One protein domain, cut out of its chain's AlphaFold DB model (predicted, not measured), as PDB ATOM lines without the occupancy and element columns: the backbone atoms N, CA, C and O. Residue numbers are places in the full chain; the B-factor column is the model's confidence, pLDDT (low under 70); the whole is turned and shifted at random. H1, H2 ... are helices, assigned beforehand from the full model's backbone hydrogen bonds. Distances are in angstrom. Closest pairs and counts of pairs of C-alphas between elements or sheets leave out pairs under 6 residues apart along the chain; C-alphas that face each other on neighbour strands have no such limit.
ATOM      1  N   ALA A 167     309.255 337.074 240.543       89.50
ATOM      2  CA  ALA A 167     308.653 335.933 239.873       89.50
ATOM      3  C   ALA A 167     307.655 335.218 240.799       89.50
ATOM      4  O   ALA A 167     308.001 334.759 241.888       89.50
ATOM      5  N   SER A 168     306.402 335.138 240.354       83.50
ATOM      6  CA  SER A 168     305.290 334.575 241.130       83.50
ATOM      7  C   SER A 168     304.448 333.556 240.362       83.50
ATOM      8  O   SER A 168     303.685 332.824 240.981       83.50
ATOM      9  N   GLY A 169     304.568 333.490 239.033       88.69
ATOM     10  CA  GLY A 169     303.741 332.626 238.189       88.69
ATOM     11  C   GLY A 169     304.378 331.271 237.885       88.69
ATOM     12  O   GLY A 169     305.598 331.154 237.764       88.69
ATOM     13  N   PHE A 170     303.533 330.260 237.676       95.56
ATOM     14  CA  PHE A 170     303.941 328.985 237.096       95.56
ATOM     15  C   PHE A 170     303.790 329.034 235.570       95.56
ATOM     16  O   PHE A 170     302.717 329.345 235.059       95.56
ATOM     17  N   ARG A 171     304.873 328.744 234.842       93.69
ATOM     18  CA  ARG A 171     304.924 328.735 233.365       93.69
ATOM     19  C   ARG A 171     305.446 327.402 232.816       93.69
ATOM     20  O   ARG A 171     306.023 327.355 231.737       93.69
ATOM     21  N   GLY A 172     305.301 326.333 233.597       95.50
ATOM     22  CA  GLY A 172     305.879 325.021 233.316       95.50
ATOM     23  C   GLY A 172     307.120 324.708 234.155       95.50
ATOM     24  O   GLY A 172     307.759 325.590 234.737       95.50
ATOM     25  N   ILE A 173     307.463 323.419 234.206       96.06
ATOM     26  CA  ILE A 173     308.505 322.860 235.082       96.06
ATOM     27  C   ILE A 173     309.892 323.439 234.788       96.06
ATOM     28  O   ILE A 173     310.600 323.828 235.717       96.06
ATOM     29  N   ALA A 174     310.281 323.535 233.513       96.19
ATOM     30  CA  ALA A 174     311.597 324.045 233.128       96.19
ATOM     31  C   ALA A 174     311.793 325.510 233.554       96.19
ATOM     32  O   ALA A 174     312.803 325.854 234.169       96.19
ATOM     33  N   ALA A 175     310.788 326.358 233.305       96.25
ATOM     34  CA  ALA A 175     310.809 327.763 233.703       96.25
ATOM     35  C   ALA A 175     310.823 327.927 235.232       96.25
ATOM     36  O   ALA A 175     311.584 328.739 235.763       96.25
ATOM     37  N   ALA A 176     310.019 327.132 235.947       96.44
ATOM     38  CA  ALA A 176     310.001 327.117 237.406       96.44
ATOM     39  C   ALA A 176     311.374 326.739 237.985       96.44
ATOM     40  O   ALA A 176     311.891 327.456 238.839       96.44
ATOM     41  N   ARG A 177     311.994 325.667 237.475       96.56
ATOM     42  CA  ARG A 177     313.332 325.216 237.884       96.56
ATOM     43  C   ARG A 177     314.385 326.289 237.650       96.56
ATOM     44  O   ARG A 177     315.036 326.705 238.601       96.56
ATOM     45  N   SER A 178     314.467 326.809 236.427       96.56
ATOM     46  CA  SER A 178     315.414 327.870 236.071       96.56
ATOM     47  C   SER A 178     315.277 329.099 236.979       96.56
ATOM     48  O   SER A 178     316.273 329.626 237.471       96.56
ATOM     49  N   THR A 179     314.041 329.517 237.273       97.00
ATOM     50  CA  THR A 179     313.778 330.674 238.140       97.00
ATOM     51  C   THR A 179     314.197 330.418 239.589       97.00
ATOM     52  O   THR A 179     314.819 331.281 240.209       97.00
ATOM     53  N   ILE A 180     313.886 329.238 240.134       96.50
ATOM     54  CA  ILE A 180     314.260 328.846 241.502       96.50
ATOM     55  C   ILE A 180     315.781 328.747 241.635       96.50
ATOM     56  O   ILE A 180     316.347 329.287 242.586       96.50
ATOM     57  N   ASP A 181     316.443 328.107 240.673       96.00
ATOM     58  CA  ASP A 181     317.893 327.946 240.675       96.00
ATOM     59  C   ASP A 181     318.586 329.306 240.572       96.00
ATOM     60  O   ASP A 181     319.509 329.589 241.337       96.00
ATOM     61  N   ARG A 182     318.090 330.203 239.707       96.25
ATOM     62  CA  ARG A 182     318.616 331.569 239.603       96.25
ATOM     63  C   ARG A 182     318.411 332.368 240.889       96.25
ATOM     64  O   ARG A 182     319.332 333.060 241.316       96.25
ATOM     65  N   ALA A 183     317.240 332.264 241.520       96.75
ATOM     66  CA  ALA A 183     316.976 332.920 242.800       96.75
ATOM     67  C   ALA A 183     317.938 332.423 243.889       96.75
ATOM     68  O   ALA A 183     318.493 333.231 244.630       96.75
ATOM     69  N   ARG A 184     318.193 331.109 243.940       95.00
ATOM     70  CA  ARG A 184     319.135 330.493 244.884       95.00
ATOM     71  C   ARG A 184     320.580 330.915 244.622       95.00
ATOM     72  O   ARG A 184     321.297 331.208 245.569       95.00
ATOM     73  N   GLN A 185     321.004 330.971 243.360       95.00
ATOM     74  CA  GLN A 185     322.335 331.465 242.996       95.00
ATOM     75  C   GLN A 185     322.552 332.902 243.478       95.00
ATOM     76  O   GLN A 185     323.574 333.186 244.088       95.00
ATOM     77  N   LEU A 186     321.579 333.789 243.245       95.12
ATOM     78  CA  LEU A 186     321.660 335.190 243.670       95.12
ATOM     79  C   LEU A 186     321.576 335.344 245.195       95.12
ATOM     80  O   LEU A 186     322.223 336.225 245.747       95.12
ATOM     81  N   ALA A 187     320.828 334.479 245.884       93.38
ATOM     82  CA  ALA A 187     320.781 334.459 247.347       93.38
ATOM     83  C   ALA A 187     322.109 334.003 247.982       93.38
ATOM     84  O   ALA A 187     322.398 334.355 249.119       93.38
ATOM     85  N   ASN A 188     322.921 333.246 247.240       92.12
ATOM     86  CA  ASN A 188     324.253 332.813 247.663       92.12
ATOM     87  C   ASN A 188     325.364 333.808 247.276       92.12
ATOM     88  O   ASN A 188     326.533 333.525 247.536       92.12
ATOM     89  N   ASP A 189     325.041 334.940 246.637       92.62
ATOM     90  CA  ASP A 189     326.031 335.978 246.348       92.62
ATOM     91  C   ASP A 189     326.485 336.623 247.675       92.62
ATOM     92  O   ASP A 189     325.654 337.200 248.394       92.62
ATOM     93  N   PRO A 190     327.785 336.549 248.024       91.50
ATOM     94  CA  PRO A 190     328.278 337.029 249.310       91.50
ATOM     95  C   PRO A 190     328.036 338.529 249.499       91.50
ATOM     96  O   PRO A 190     327.793 338.965 250.624       91.50
ATOM     97  N   TYR A 191     328.029 339.317 248.421       92.06
ATOM     98  CA  TYR A 191     327.809 340.759 248.503       92.06
ATOM     99  C   TYR A 191     326.337 341.132 248.678       92.06
ATOM    100  O   TYR A 191     326.050 342.198 249.215       92.06
ATOM    101  N   LEU A 192     325.404 340.274 248.256       94.94
ATOM    102  CA  LEU A 192     323.966 340.523 248.411       94.94
ATOM    103  C   LEU A 192     323.422 340.021 249.749       94.94
ATOM    104  O   LEU A 192     322.402 340.530 250.216       94.94
ATOM    105  N   SER A 193     324.100 339.047 250.360       91.94
ATOM    106  CA  SER A 193     323.648 338.312 251.548       91.94
ATOM    107  C   SER A 193     323.234 339.188 252.739       91.94
ATOM    108  O   SER A 193     322.330 338.818 253.488       91.94
ATOM    109  N   ASN A 194     323.831 340.374 252.888       93.25
ATOM    110  CA  ASN A 194     323.494 341.297 253.973       93.25
ATOM    111  C   ASN A 194     322.111 341.936 253.796       93.25
ATOM    112  O   ASN A 194     321.462 342.242 254.791       93.25
ATOM    113  N   CYS A 195     321.625 342.116 252.562       95.88
ATOM    114  CA  CYS A 195     320.354 342.785 252.295       95.88
ATOM    115  C   CYS A 195     319.163 341.881 252.658       95.88
ATOM    116  O   CYS A 195     318.642 341.128 251.830       95.88
ATOM    117  N   THR A 196     318.696 341.971 253.904       94.12
ATOM    118  CA  THR A 196     317.686 341.072 254.482       94.12
ATOM    119  C   THR A 196     316.390 341.040 253.674       94.12
ATOM    120  O   THR A 196     315.857 339.966 253.397       94.12
ATOM    121  N   ASN A 197     315.896 342.200 253.233       93.19
ATOM    122  CA  ASN A 197     314.666 342.278 252.441       93.19
ATOM    123  C   ASN A 197     314.803 341.555 251.098       93.19
ATOM    124  O   ASN A 197     313.884 340.849 250.675       93.19
ATOM    125  N   LEU A 198     315.959 341.694 250.443       96.44
ATOM    126  CA  LEU A 198     316.234 340.991 249.197       96.44
ATOM    127  C   LEU A 198     316.345 339.484 249.435       96.44
ATOM    128  O   LEU A 198     315.739 338.714 248.691       96.44
ATOM    129  N   MET A 199     317.065 339.065 250.478       96.31
ATOM    130  CA  MET A 199     317.224 337.648 250.816       96.31
ATOM    131  C   MET A 199     315.878 336.990 251.121       96.31
ATOM    132  O   MET A 199     315.565 335.941 250.562       96.31
ATOM    133  N   ASN A 200     315.028 337.644 251.914       95.25
ATOM    134  CA  ASN A 200     313.671 337.173 252.187       95.25
ATOM    135  C   ASN A 200     312.838 337.067 250.901       95.25
ATOM    136  O   ASN A 200     312.154 336.064 250.683       95.25
ATOM    137  N   ALA A 201     312.930 338.059 250.011       96.00
ATOM    138  CA  ALA A 201     312.217 338.037 248.739       96.00
ATOM    139  C   ALA A 201     312.692 336.893 247.824       96.00
ATOM    140  O   ALA A 201     311.861 336.190 247.244       96.00
ATOM    141  N   LEU A 202     314.006 336.667 247.713       96.94
ATOM    142  CA  LEU A 202     314.583 335.566 246.932       96.94
ATOM    143  C   LEU A 202     314.200 334.201 247.511       96.94
ATOM    144  O   LEU A 202     313.710 333.340 246.779       96.94
ATOM    145  N   ASN A 203     314.322 334.026 248.827       94.88
ATOM    146  CA  ASN A 203     313.921 332.797 249.517       94.88
ATOM    147  C   ASN A 203     312.415 332.524 249.372       94.88
ATOM    148  O   ASN A 203     311.989 331.372 249.290       94.88
ATOM    149  N   GLY A 204     311.606 333.578 249.240       95.25
ATOM    150  CA  GLY A 204     310.176 333.489 248.963       95.25
ATOM    151  C   GLY A 204     309.806 333.101 247.525       95.25
ATOM    152  O   GLY A 204     308.628 332.866 247.259       95.25
ATOM    153  N   VAL A 205     310.741 333.045 246.567       97.00
ATOM    154  CA  VAL A 205     310.433 332.689 245.161       97.00
ATOM    155  C   VAL A 205     309.944 331.246 245.052       97.00
ATOM    156  O   VAL A 205     308.878 330.987 244.494       97.00
ATOM    157  N   ARG A 206     310.689 330.302 245.637       95.94
ATOM    158  CA  ARG A 206     310.356 328.870 245.608       95.94
ATOM    159  C   ARG A 206     308.950 328.568 246.154       95.94
ATOM    160  O   ARG A 206     308.185 327.943 245.419       95.94
ATOM    161  N   PRO A 207     308.555 329.011 247.365       95.44
ATOM    162  CA  PRO A 207     307.206 328.760 247.872       95.44
ATOM    163  C   PRO A 207     306.108 329.462 247.056       95.44
ATOM    164  O   PRO A 207     305.029 328.893 246.897       95.44
ATOM    165  N   ARG A 208     306.361 330.652 246.487       96.31
ATOM    166  CA  ARG A 208     305.386 331.329 245.611       96.31
ATOM    167  C   ARG A 208     305.133 330.552 244.322       96.31
ATOM    168  O   ARG A 208     303.979 330.327 243.972       96.31
ATOM    169  N   ILE A 209     306.189 330.081 243.662       96.62
ATOM    170  CA  ILE A 209     306.059 329.244 242.461       96.62
ATOM    171  C   ILE A 209     305.390 327.904 242.804       96.62
ATOM    172  O   ILE A 209     304.543 327.437 242.044       96.62
ATOM    173  N   ALA A 210     305.699 327.314 243.963       95.94
ATOM    174  CA  ALA A 210     305.043 326.094 244.432       95.94
ATOM    175  C   ALA A 210     303.525 326.275 244.592       95.94
ATOM    176  O   ALA A 210     302.745 325.440 244.129       95.94
ATOM    177  N   ALA A 211     303.107 327.385 245.206       96.25
ATOM    178  CA  ALA A 211     301.699 327.744 245.332       96.25
ATOM    179  C   ALA A 211     301.051 327.991 243.960       96.25
ATOM    180  O   ALA A 211     299.958 327.491 243.705       96.25
ATOM    181  N   ALA A 212     301.735 328.692 243.052       97.25
ATOM    182  CA  ALA A 212     301.237 328.939 241.702       97.25
ATOM    183  C   ALA A 212     301.070 327.651 240.880       97.25
ATOM    184  O   ALA A 212     300.090 327.522 240.152       97.25
ATOM    185  N   HIS A 213     301.978 326.680 241.018       97.56
ATOM    186  CA  HIS A 213     301.863 325.384 240.345       97.56
ATOM    187  C   HIS A 213     300.657 324.586 240.864       97.56
ATOM    188  O   HIS A 213     299.899 324.038 240.068       97.56
ATOM    189  N   TYR A 214     300.424 324.583 242.180       97.44
ATOM    190  CA  TYR A 214     299.225 323.961 242.752       97.44
ATOM    191  C   TYR A 214     297.942 324.637 242.253       97.44
ATOM    192  O   TYR A 214     297.015 323.962 241.815       97.44
ATOM    193  N   ASN A 215     297.902 325.973 242.266       97.19
ATOM    194  CA  ASN A 215     296.742 326.734 241.800       97.19
ATOM    195  C   ASN A 215     296.475 326.525 240.305       97.19
ATOM    196  O   ASN A 215     295.322 326.519 239.890       97.19
ATOM    197  N   TYR A 216     297.518 326.323 239.497       97.50
ATOM    198  CA  TYR A 216     297.372 325.930 238.098       97.50
ATOM    199  C   TYR A 216     296.675 324.569 237.963       97.50
ATOM    200  O   TYR A 216     295.722 324.456 237.197       97.50
ATOM    201  N   ALA A 217     297.098 323.559 238.733       97.81
ATOM    202  CA  ALA A 217     296.449 322.246 238.731       97.81
ATOM    203  C   ALA A 217     294.989 322.335 239.211       97.81
ATOM    204  O   ALA A 217     294.097 321.796 238.561       97.81
ATOM    205  N   ALA A 218     294.727 323.086 240.284       98.06
ATOM    206  CA  ALA A 218     293.372 323.337 240.773       98.06
ATOM    207  C   ALA A 218     292.498 324.037 239.720       98.06
ATOM    208  O   ALA A 218     291.396 323.587 239.432       98.06
ATOM    209  N   GLY A 219     293.015 325.082 239.069       97.56
ATOM    210  CA  GLY A 219     292.308 325.776 237.994       97.56
ATOM    211  C   GLY A 219     292.049 324.897 236.768       97.56
ATOM    212  O   GLY A 219     291.060 325.109 236.075       97.56
ATOM    213  N   MET A 220     292.898 323.898 236.500       97.69
ATOM    214  CA  MET A 220     292.614 322.886 235.479       97.69
ATOM    215  C   MET A 220     291.451 321.985 235.893       97.69
ATOM    216  O   MET A 220     290.563 321.768 235.074       97.69
ATOM    217  N   VAL A 221     291.402 321.533 237.149       98.19
ATOM    218  CA  VAL A 221     290.267 320.752 237.673       98.19
ATOM    219  C   VAL A 221     288.951 321.516 237.546       98.19
ATOM    220  O   VAL A 221     287.971 320.947 237.076       98.19
ATOM    221  N   GLU A 222     288.929 322.811 237.865       98.06
ATOM    222  CA  GLU A 222     287.712 323.627 237.740       98.06
ATOM    223  C   GLU A 222     287.192 323.741 236.297       98.06
ATOM    224  O   GLU A 222     286.004 323.980 236.087       98.06
ATOM    225  N   LYS A 223     288.025 323.509 235.272       96.94
ATOM    226  CA  LYS A 223     287.539 323.491 233.882       96.94
ATOM    227  C   LYS A 223     286.579 322.338 233.604       96.94
ATOM    228  O   LYS A 223     285.770 322.479 232.691       96.94
ATOM    229  N   LEU A 224     286.643 321.243 234.369       97.50
ATOM    230  CA  LEU A 224     285.726 320.107 234.221       97.50
ATOM    231  C   LEU A 224     284.273 320.493 234.517       97.50
ATOM    232  O   LEU A 224     283.365 319.917 233.930       97.50
ATOM    233  N   ALA A 225     284.031 321.534 235.319       97.00
ATOM    234  CA  ALA A 225     282.684 322.048 235.565       97.00
ATOM    235  C   ALA A 225     281.979 322.560 234.289       97.00
ATOM    236  O   ALA A 225     280.757 322.691 234.264       97.00
ATOM    237  N   ASN A 226     282.724 322.827 233.210       94.44
ATOM    238  CA  ASN A 226     282.188 323.334 231.945       94.44
ATOM    239  C   ASN A 226     281.658 322.236 231.009       94.44
ATOM    240  O   ASN A 226     281.478 322.499 229.820       94.44
ATOM    241  N   TYR A 227     281.410 321.021 231.510       95.12
ATOM    242  CA  TYR A 227     280.932 319.893 230.704       95.12
ATOM    243  C   TYR A 227     279.703 320.246 229.847       95.12
ATOM    244  O   TYR A 227     279.625 319.848 228.697       95.12
ATOM    245  N   ARG A 228     278.795 321.101 230.332       95.31
ATOM    246  CA  ARG A 228     277.587 321.512 229.585       95.31
ATOM    247  C   ARG A 228     277.862 322.316 228.309       95.31
ATOM    248  O   ARG A 228     276.964 322.478 227.491       95.31
ATOM    249  N   PHE A 229     279.070 322.853 228.158       95.75
ATOM    250  CA  PHE A 229     279.451 323.737 227.053       95.75
ATOM    251  C   PHE A 229     280.355 323.059 226.019       95.75
ATOM    252  O   PHE A 229     280.815 323.716 225.085       95.75
ATOM    253  N   VAL A 230     280.642 321.768 226.183       95.56
ATOM    254  CA  VAL A 230     281.484 320.994 225.267       95.56
ATOM    255  C   VAL A 230     280.794 319.688 224.873       95.56
ATOM    256  O   VAL A 230     279.783 319.305 225.451       95.56
ATOM    257  N   THR A 231     281.312 319.007 223.850       96.12
ATOM    258  CA  THR A 231     280.812 317.679 223.472       96.12
ATOM    259  C   THR A 231     281.374 316.611 224.405       96.12
ATOM    260  O   THR A 231     282.506 316.743 224.882       96.12
ATOM    261  N   GLN A 232     280.638 315.509 224.589       95.94
ATOM    262  CA  GLN A 232     281.117 314.342 225.341       95.94
ATOM    263  C   GLN A 232     282.481 313.869 224.828       95.94
ATOM    264  O   GLN A 232     283.425 313.713 225.598       95.94
ATOM    265  N   GLN A 233     282.620 313.758 223.503       96.56
ATOM    266  CA  GLN A 233     283.865 313.334 222.873       96.56
ATOM    267  C   GLN A 233     285.047 314.249 223.234       96.56
ATOM    268  O   GLN A 233     286.140 313.747 223.489       96.56
ATOM    269  N   TYR A 234     284.858 315.572 223.257       96.69
ATOM    270  CA  TYR A 234     285.911 316.507 223.664       96.69
ATOM    271  C   TYR A 234     286.192 316.424 225.169       96.69
ATOM    272  O   TYR A 234     287.352 316.440 225.590       96.69
ATOM    273  N   TYR A 235     285.137 316.329 225.978       96.88
ATOM    274  CA  TYR A 235     285.239 316.242 227.428       96.88
ATOM    275  C   TYR A 235     286.085 315.036 227.858       96.88
ATOM    276  O   TYR A 235     287.101 315.206 228.533       96.88
ATOM    277  N   GLU A 236     285.716 313.844 227.391       95.38
ATOM    278  CA  GLU A 236     286.357 312.581 227.759       95.38
ATOM    279  C   GLU A 236     287.744 312.424 227.127       95.38
ATOM    280  O   GLU A 236     288.690 312.043 227.808       95.38
ATOM    281  N   ASN A 237     287.913 312.763 225.842       96.50
ATOM    282  CA  ASN A 237     289.167 312.463 225.137       96.50
ATOM    283  C   ASN A 237     290.210 313.583 225.198       96.50
ATOM    284  O   ASN A 237     291.365 313.364 224.838       96.50
ATOM    285  N   SER A 238     289.829 314.801 225.589       96.06
ATOM    286  CA  SER A 238     290.752 315.945 225.619       96.06
ATOM    287  C   SER A 238     290.799 316.625 226.976       96.06
ATOM    288  O   SER A 238     291.892 316.803 227.525       96.06
ATOM    289  N   LEU A 239     289.647 317.012 227.530       96.69
ATOM    290  CA  LEU A 239     289.628 317.808 228.755       96.69
ATOM    291  C   LEU A 239     290.061 316.985 229.972       96.69
ATOM    292  O   LEU A 239     291.006 317.389 230.648       96.69
ATOM    293  N   VAL A 240     289.444 315.821 230.205       97.50
ATOM    294  CA  VAL A 240     289.787 314.921 231.321       97.50
ATOM    295  C   VAL A 240     291.280 314.541 231.305       97.50
ATOM    296  O   VAL A 240     291.967 314.875 232.274       97.50
ATOM    297  N   PRO A 241     291.861 314.013 230.203       98.00
ATOM    298  CA  PRO A 241     293.292 313.700 230.141       98.00
ATOM    299  C   PRO A 241     294.210 314.908 230.362       98.00
ATOM    300  O   PRO A 241     295.313 314.779 230.899       98.00
ATOM    301  N   THR A 242     293.789 316.106 229.939       97.19
ATOM    302  CA  THR A 242     294.566 317.339 230.155       97.19
ATOM    303  C   THR A 242     294.605 317.717 231.633       97.19
ATOM    304  O   THR A 242     295.662 318.110 232.137       97.19
ATOM    305  N   VAL A 243     293.477 317.580 232.335       97.62
ATOM    306  CA  VAL A 243     293.391 317.823 233.778       97.62
ATOM    307  C   VAL A 243     294.197 316.787 234.549       97.62
ATOM    308  O   VAL A 243     295.022 317.174 235.377       97.62
ATOM    309  N   GLU A 244     294.045 315.501 234.228       97.50
ATOM    310  CA  GLU A 244     294.817 314.427 234.860       97.50
ATOM    311  C   GLU A 244     296.320 314.669 234.740       97.50
ATOM    312  O   GLU A 244     297.046 314.630 235.734       97.50
ATOM    313  N   ARG A 245     296.794 315.013 233.537       97.44
ATOM    314  CA  ARG A 245     298.205 315.331 233.295       97.44
ATOM    315  C   ARG A 245     298.686 316.510 234.138       97.44
ATOM    316  O   ARG A 245     299.818 316.484 234.615       97.44
ATOM    317  N   ALA A 246     297.865 317.545 234.316       97.31
ATOM    318  CA  ALA A 246     298.226 318.707 235.126       97.31
ATOM    319  C   ALA A 246     298.322 318.366 236.623       97.31
ATOM    320  O   ALA A 246     299.278 318.786 237.279       97.31
ATOM    321  N   VAL A 247     297.373 317.587 237.156       97.69
ATOM    322  CA  VAL A 247     297.386 317.163 238.566       97.69
ATOM    323  C   VAL A 247     298.534 316.187 238.829       97.69
ATOM    324  O   VAL A 247     299.290 316.400 239.777       97.69
ATOM    325  N   ASN A 248     298.746 315.194 237.957       97.44
ATOM    326  CA  ASN A 248     299.866 314.250 238.055       97.44
ATOM    327  C   ASN A 248     301.223 314.952 237.943       97.44
ATOM    328  O   ASN A 248     302.106 314.714 238.762       97.44
ATOM    329  N   GLN A 249     301.380 315.901 237.009       96.44
ATOM    330  CA  GLN A 249     302.613 316.687 236.904       96.44
ATOM    331  C   GLN A 249     302.931 317.418 238.213       96.44
ATOM    332  O   GLN A 249     304.089 317.453 238.633       96.44
ATOM    333  N   TYR A 250     301.931 318.018 238.863       97.38
ATOM    334  CA  TYR A 250     302.144 318.607 240.180       97.38
ATOM    335  C   TYR A 250     302.527 317.539 241.207       97.38
ATOM    336  O   TYR A 250     303.514 317.716 241.927       97.38
ATOM    337  N   ASP A 251     301.778 316.438 241.259       96.19
ATOM    338  CA  ASP A 251     301.936 315.395 242.267       96.19
ATOM    339  C   ASP A 251     303.329 314.745 242.256       96.19
ATOM    340  O   ASP A 251     303.948 314.553 243.310       96.19
ATOM    341  N   GLU A 252     303.848 314.494 241.057       96.00
ATOM    342  CA  GLU A 252     305.149 313.876 240.813       96.00
ATOM    343  C   GLU A 252     306.308 314.860 241.030       96.00
ATOM    344  O   GLU A 252     307.336 314.515 241.616       96.00
ATOM    345  N   GLN A 253     306.166 316.109 240.570       96.06
ATOM    346  CA  GLN A 253     307.291 317.049 240.505       96.06
ATOM    347  C   GLN A 253     307.431 317.927 241.756       96.06
ATOM    348  O   GLN A 253     308.530 318.414 242.043       96.06
ATOM    349  N   ALA A 254     306.352 318.159 242.514       94.56
ATOM    350  CA  ALA A 254     306.334 319.162 243.582       94.56
ATOM    351  C   ALA A 254     307.384 318.909 244.670       94.56
ATOM    352  O   ALA A 254     308.102 319.833 245.053       94.56
ATOM    353  N   LYS A 255     307.542 317.661 245.130       94.62
ATOM    354  CA  LYS A 255     308.511 317.341 246.191       94.62
ATOM    355  C   LYS A 255     309.951 317.582 245.732       94.62
ATOM    356  O   LYS A 255     310.719 318.210 246.457       94.62
ATOM    357  N   ALA A 256     310.300 317.152 244.520       94.69
ATOM    358  CA  ALA A 256     311.641 317.335 243.967       94.69
ATOM    359  C   ALA A 256     311.961 318.813 243.689       94.69
ATOM    360  O   ALA A 256     313.061 319.285 243.975       94.69
ATOM    361  N   LEU A 257     310.998 319.567 243.153       95.31
ATOM    362  CA  LEU A 257     311.209 320.955 242.746       95.31
ATOM    363  C   LEU A 257     311.104 321.934 243.927       95.31
ATOM    364  O   LEU A 257     311.951 322.809 244.123       95.31
ATOM    365  N   TYR A 258     310.098 321.761 244.780       95.38
ATOM    366  CA  TYR A 258     309.746 322.710 245.840       95.38
ATOM    367  C   TYR A 258     310.129 322.243 247.248       95.38
ATOM    368  O   TYR A 258     310.156 323.058 248.165       95.38
ATOM    369  N   GLY A 259     310.503 320.971 247.421       94.06
ATOM    370  CA  GLY A 259     310.911 320.394 248.710       94.06
ATOM    371  C   GLY A 259     309.730 319.954 249.573       94.06
ATOM    372  O   GLY A 259     309.900 319.180 250.509       94.06
ATOM    373  N   SER A 260     308.525 320.401 249.227       92.75
ATOM    374  CA  SER A 260     307.265 320.008 249.841       92.75
ATOM    375  C   SER A 260     306.170 319.911 248.779       92.75
ATOM    376  O   SER A 260     306.282 320.466 247.683       92.75
ATOM    377  N   LYS A 261     305.112 319.167 249.101       94.25
ATOM    378  CA  LYS A 261     303.952 318.940 248.238       94.25
ATOM    379  C   LYS A 261     302.680 319.149 249.058       94.25
ATOM    380  O   LYS A 261     302.584 318.622 250.163       94.25
ATOM    381  N   ARG A 262     301.718 319.911 248.529       94.88
ATOM    382  CA  ARG A 262     300.350 319.965 249.073       94.88
ATOM    383  C   ARG A 262     299.592 318.718 248.624       94.88
ATOM    384  O   ARG A 262     299.821 318.261 247.509       94.88
ATOM    385  N   SER A 263     298.693 318.194 249.456       94.31
ATOM    386  CA  SER A 263     297.862 317.053 249.049       94.31
ATOM    387  C   SER A 263     297.048 317.392 247.790       94.31
ATOM    388  O   SER A 263     296.481 318.486 247.660       94.31
ATOM    389  N   THR A 264     297.023 316.439 246.861       96.69
ATOM    390  CA  THR A 264     296.231 316.454 245.629       96.69
ATOM    391  C   THR A 264     294.896 315.727 245.795       96.69
ATOM    392  O   THR A 264     294.062 315.805 244.899       96.69
ATOM    393  N   ASP A 265     294.625 315.110 246.951       96.62
ATOM    394  CA  ASP A 265     293.410 314.314 247.195       96.62
ATOM    395  C   ASP A 265     292.141 315.146 246.992       96.62
ATOM    396  O   ASP A 265     291.194 314.717 246.338       96.62
ATOM    397  N   ASN A 266     292.146 316.388 247.482       95.44
ATOM    398  CA  ASN A 266     291.030 317.313 247.289       95.44
ATOM    399  C   ASN A 266     290.814 317.678 245.813       95.44
ATOM    400  O   ASN A 266     289.673 317.874 245.401       95.44
ATOM    401  N   LEU A 267     291.889 317.749 245.020       97.88
ATOM    402  CA  LEU A 267     291.797 318.002 243.582       97.88
ATOM    403  C   LEU A 267     291.171 316.799 242.872       97.88
ATOM    404  O   LEU A 267     290.258 316.973 242.071       97.88
ATOM    405  N   TRP A 268     291.590 315.582 243.226       97.94
ATOM    406  CA  TRP A 268     291.025 314.348 242.678       97.94
ATOM    407  C   TRP A 268     289.573 314.113 243.084       97.94
ATOM    408  O   TRP A 268     288.763 313.698 242.261       97.94
ATOM    409  N   ASN A 269     289.210 314.406 244.333       97.69
ATOM    410  CA  ASN A 269     287.823 314.335 244.795       97.69
ATOM    411  C   ASN A 269     286.930 315.300 244.009       97.69
ATOM    412  O   ASN A 269     285.847 314.921 243.573       97.69
ATOM    413  N   ARG A 270     287.409 316.527 243.778       97.62
ATOM    414  CA  ARG A 270     286.685 317.528 242.989       97.62
ATOM    415  C   ARG A 270     286.569 317.129 241.514       97.62
ATOM    416  O   ARG A 270     285.495 317.267 240.942       97.62
ATOM    417  N   ALA A 271     287.641 316.609 240.918       97.62
ATOM    418  CA  ALA A 271     287.637 316.138 239.535       97.62
ATOM    419  C   ALA A 271     286.649 314.980 239.324       97.62
ATOM    420  O   ALA A 271     285.877 315.015 238.370       97.62
ATOM    421  N   ARG A 272     286.624 314.002 240.244       97.75
ATOM    422  CA  ARG A 272     285.664 312.886 240.223       97.75
ATOM    423  C   ARG A 272     284.222 313.371 240.301       97.75
ATOM    424  O   ARG A 272     283.421 312.991 239.463       97.75
ATOM    425  N   TYR A 273     283.932 314.293 241.218       97.88
ATOM    426  CA  TYR A 273     282.608 314.906 241.311       97.88
ATOM    427  C   TYR A 273     282.148 315.526 239.978       97.88
ATOM    428  O   TYR A 273     281.043 315.253 239.521       97.88
ATOM    429  N   TYR A 274     282.998 316.317 239.310       97.94
ATOM    430  CA  TYR A 274     282.645 316.898 238.007       97.94
ATOM    431  C   TYR A 274     282.506 315.854 236.894       97.94
ATOM    432  O   TYR A 274     281.692 316.027 235.989       97.94
ATOM    433  N   TYR A 275     283.286 314.778 236.943       97.06
ATOM    434  CA  TYR A 275     283.173 313.674 235.996       97.06
ATOM    435  C   TYR A 275     281.846 312.916 236.143       97.06
ATOM    436  O   TYR A 275     281.186 312.653 235.136       97.06
ATOM    437  N   ASP A 276     281.423 312.626 237.374       97.12
ATOM    438  CA  ASP A 276     280.153 311.947 237.656       97.12
ATOM    439  C   ASP A 276     278.961 312.800 237.184       97.12
ATOM    440  O   ASP A 276     278.064 312.308 236.497       97.12
ATOM    441  N   GLU A 277     278.993 314.108 237.458       97.12
ATOM    442  CA  GLU A 277     277.998 315.072 236.965       97.12
ATOM    443  C   GLU A 277     277.943 315.132 235.430       97.12
ATOM    444  O   GLU A 277     276.862 315.140 234.843       97.12
ATOM    445  N   ALA A 278     279.101 315.150 234.764       96.69
ATOM    446  CA  ALA A 278     279.177 315.160 233.305       96.69
ATOM    447  C   ALA A 278     278.640 313.860 232.691       96.69
ATOM    448  O   ALA A 278     277.909 313.900 231.705       96.69
ATOM    449  N   THR A 279     278.960 312.714 233.295       95.00
ATOM    450  CA  THR A 279     278.470 311.396 232.867       95.00
ATOM    451  C   THR A 279     276.948 311.336 232.953       95.00
ATOM    452  O   THR A 279     276.288 310.902 232.012       95.00
ATOM    453  N   ASN A 280     276.376 311.840 234.050       95.31
ATOM    454  CA  ASN A 280     274.928 311.968 234.184       95.31
ATOM    455  C   ASN A 280     274.344 312.915 233.131       95.31
ATOM    456  O   ASN A 280     273.276 312.645 232.610       95.31
ATOM    457  N   TYR A 281     275.024 314.007 232.785       95.88
ATOM    458  CA  TYR A 281     274.528 314.949 231.781       95.88
ATOM    459  C   TYR A 281     274.514 314.384 230.352       95.88
ATOM    460  O   TYR A 281     273.565 314.647 229.626       95.88
ATOM    461  N   TYR A 282     275.538 313.634 229.933       93.62
ATOM    462  CA  TYR A 282     275.630 313.128 228.552       93.62
ATOM    463  C   TYR A 282     274.842 311.839 228.292       93.62
ATOM    464  O   TYR A 282     274.576 311.516 227.137       93.62
ATOM    465  N   ASN A 283     274.490 311.094 229.343       89.44
ATOM    466  CA  ASN A 283     273.723 309.850 229.231       89.44
ATOM    467  C   ASN A 283     272.193 310.060 229.236       89.44
ATOM    468  O   ASN A 283     271.457 309.072 229.188       89.44
ATOM    469  N   TYR A 284     271.726 311.311 229.309       70.25
ATOM    470  CA  TYR A 284     270.322 311.726 229.180       70.25
ATOM    471  C   TYR A 284     270.138 312.598 227.936       70.25
ATOM    472  O   TYR A 284     269.048 312.505 227.327       70.25
TER     473      TYR A 284
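This is residues 167 to 284 of the 284 residues of an uncharacterized protein of Prevotella sp. CAG:5226 (UniProt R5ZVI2). You are looking at a long rod: the hairpin of H1 and H2 sits end to end with the hairpin of H3 and H4, and H5 folds back along residues 217 to 228 of H3. It prints 118 residues with five named helices, H1 to H5 in chain order: all helix, loose, radius of gyration of the C-alphas 18.4 A, spans 67 by 21 by 21 A.

Find C-alpha 173 at (308.505, 322.860, 235.082); H1 runs from there to 187. H2 is 196 to 203, H3 205 to 229, 37.0 A, and H4 232 to 258, 36.2 A. H5, 265 to 282, ends at (275.630, 313.128, 228.552).

H1, H3, H4 and H5 form an up and down bundle, each against the one before. H1 touches H2 at C-alphas 183 and 202, 5.5 A. The hub, H3, touches H1 at 206 and 180, 5.7 A, H4 at 217 and 247, 5.2 A, and H5 at 221 and 271, 5.6 A. In H1, H2 and H5 every O i to N i+4 pair is within hydrogen-bond range; in H3 14 of 21, in H4 19 of 23.

C-alphas 191 and 284 are farthest apart, 67.2 A. The printed part has no cut and no long link; no printed residue is under 70.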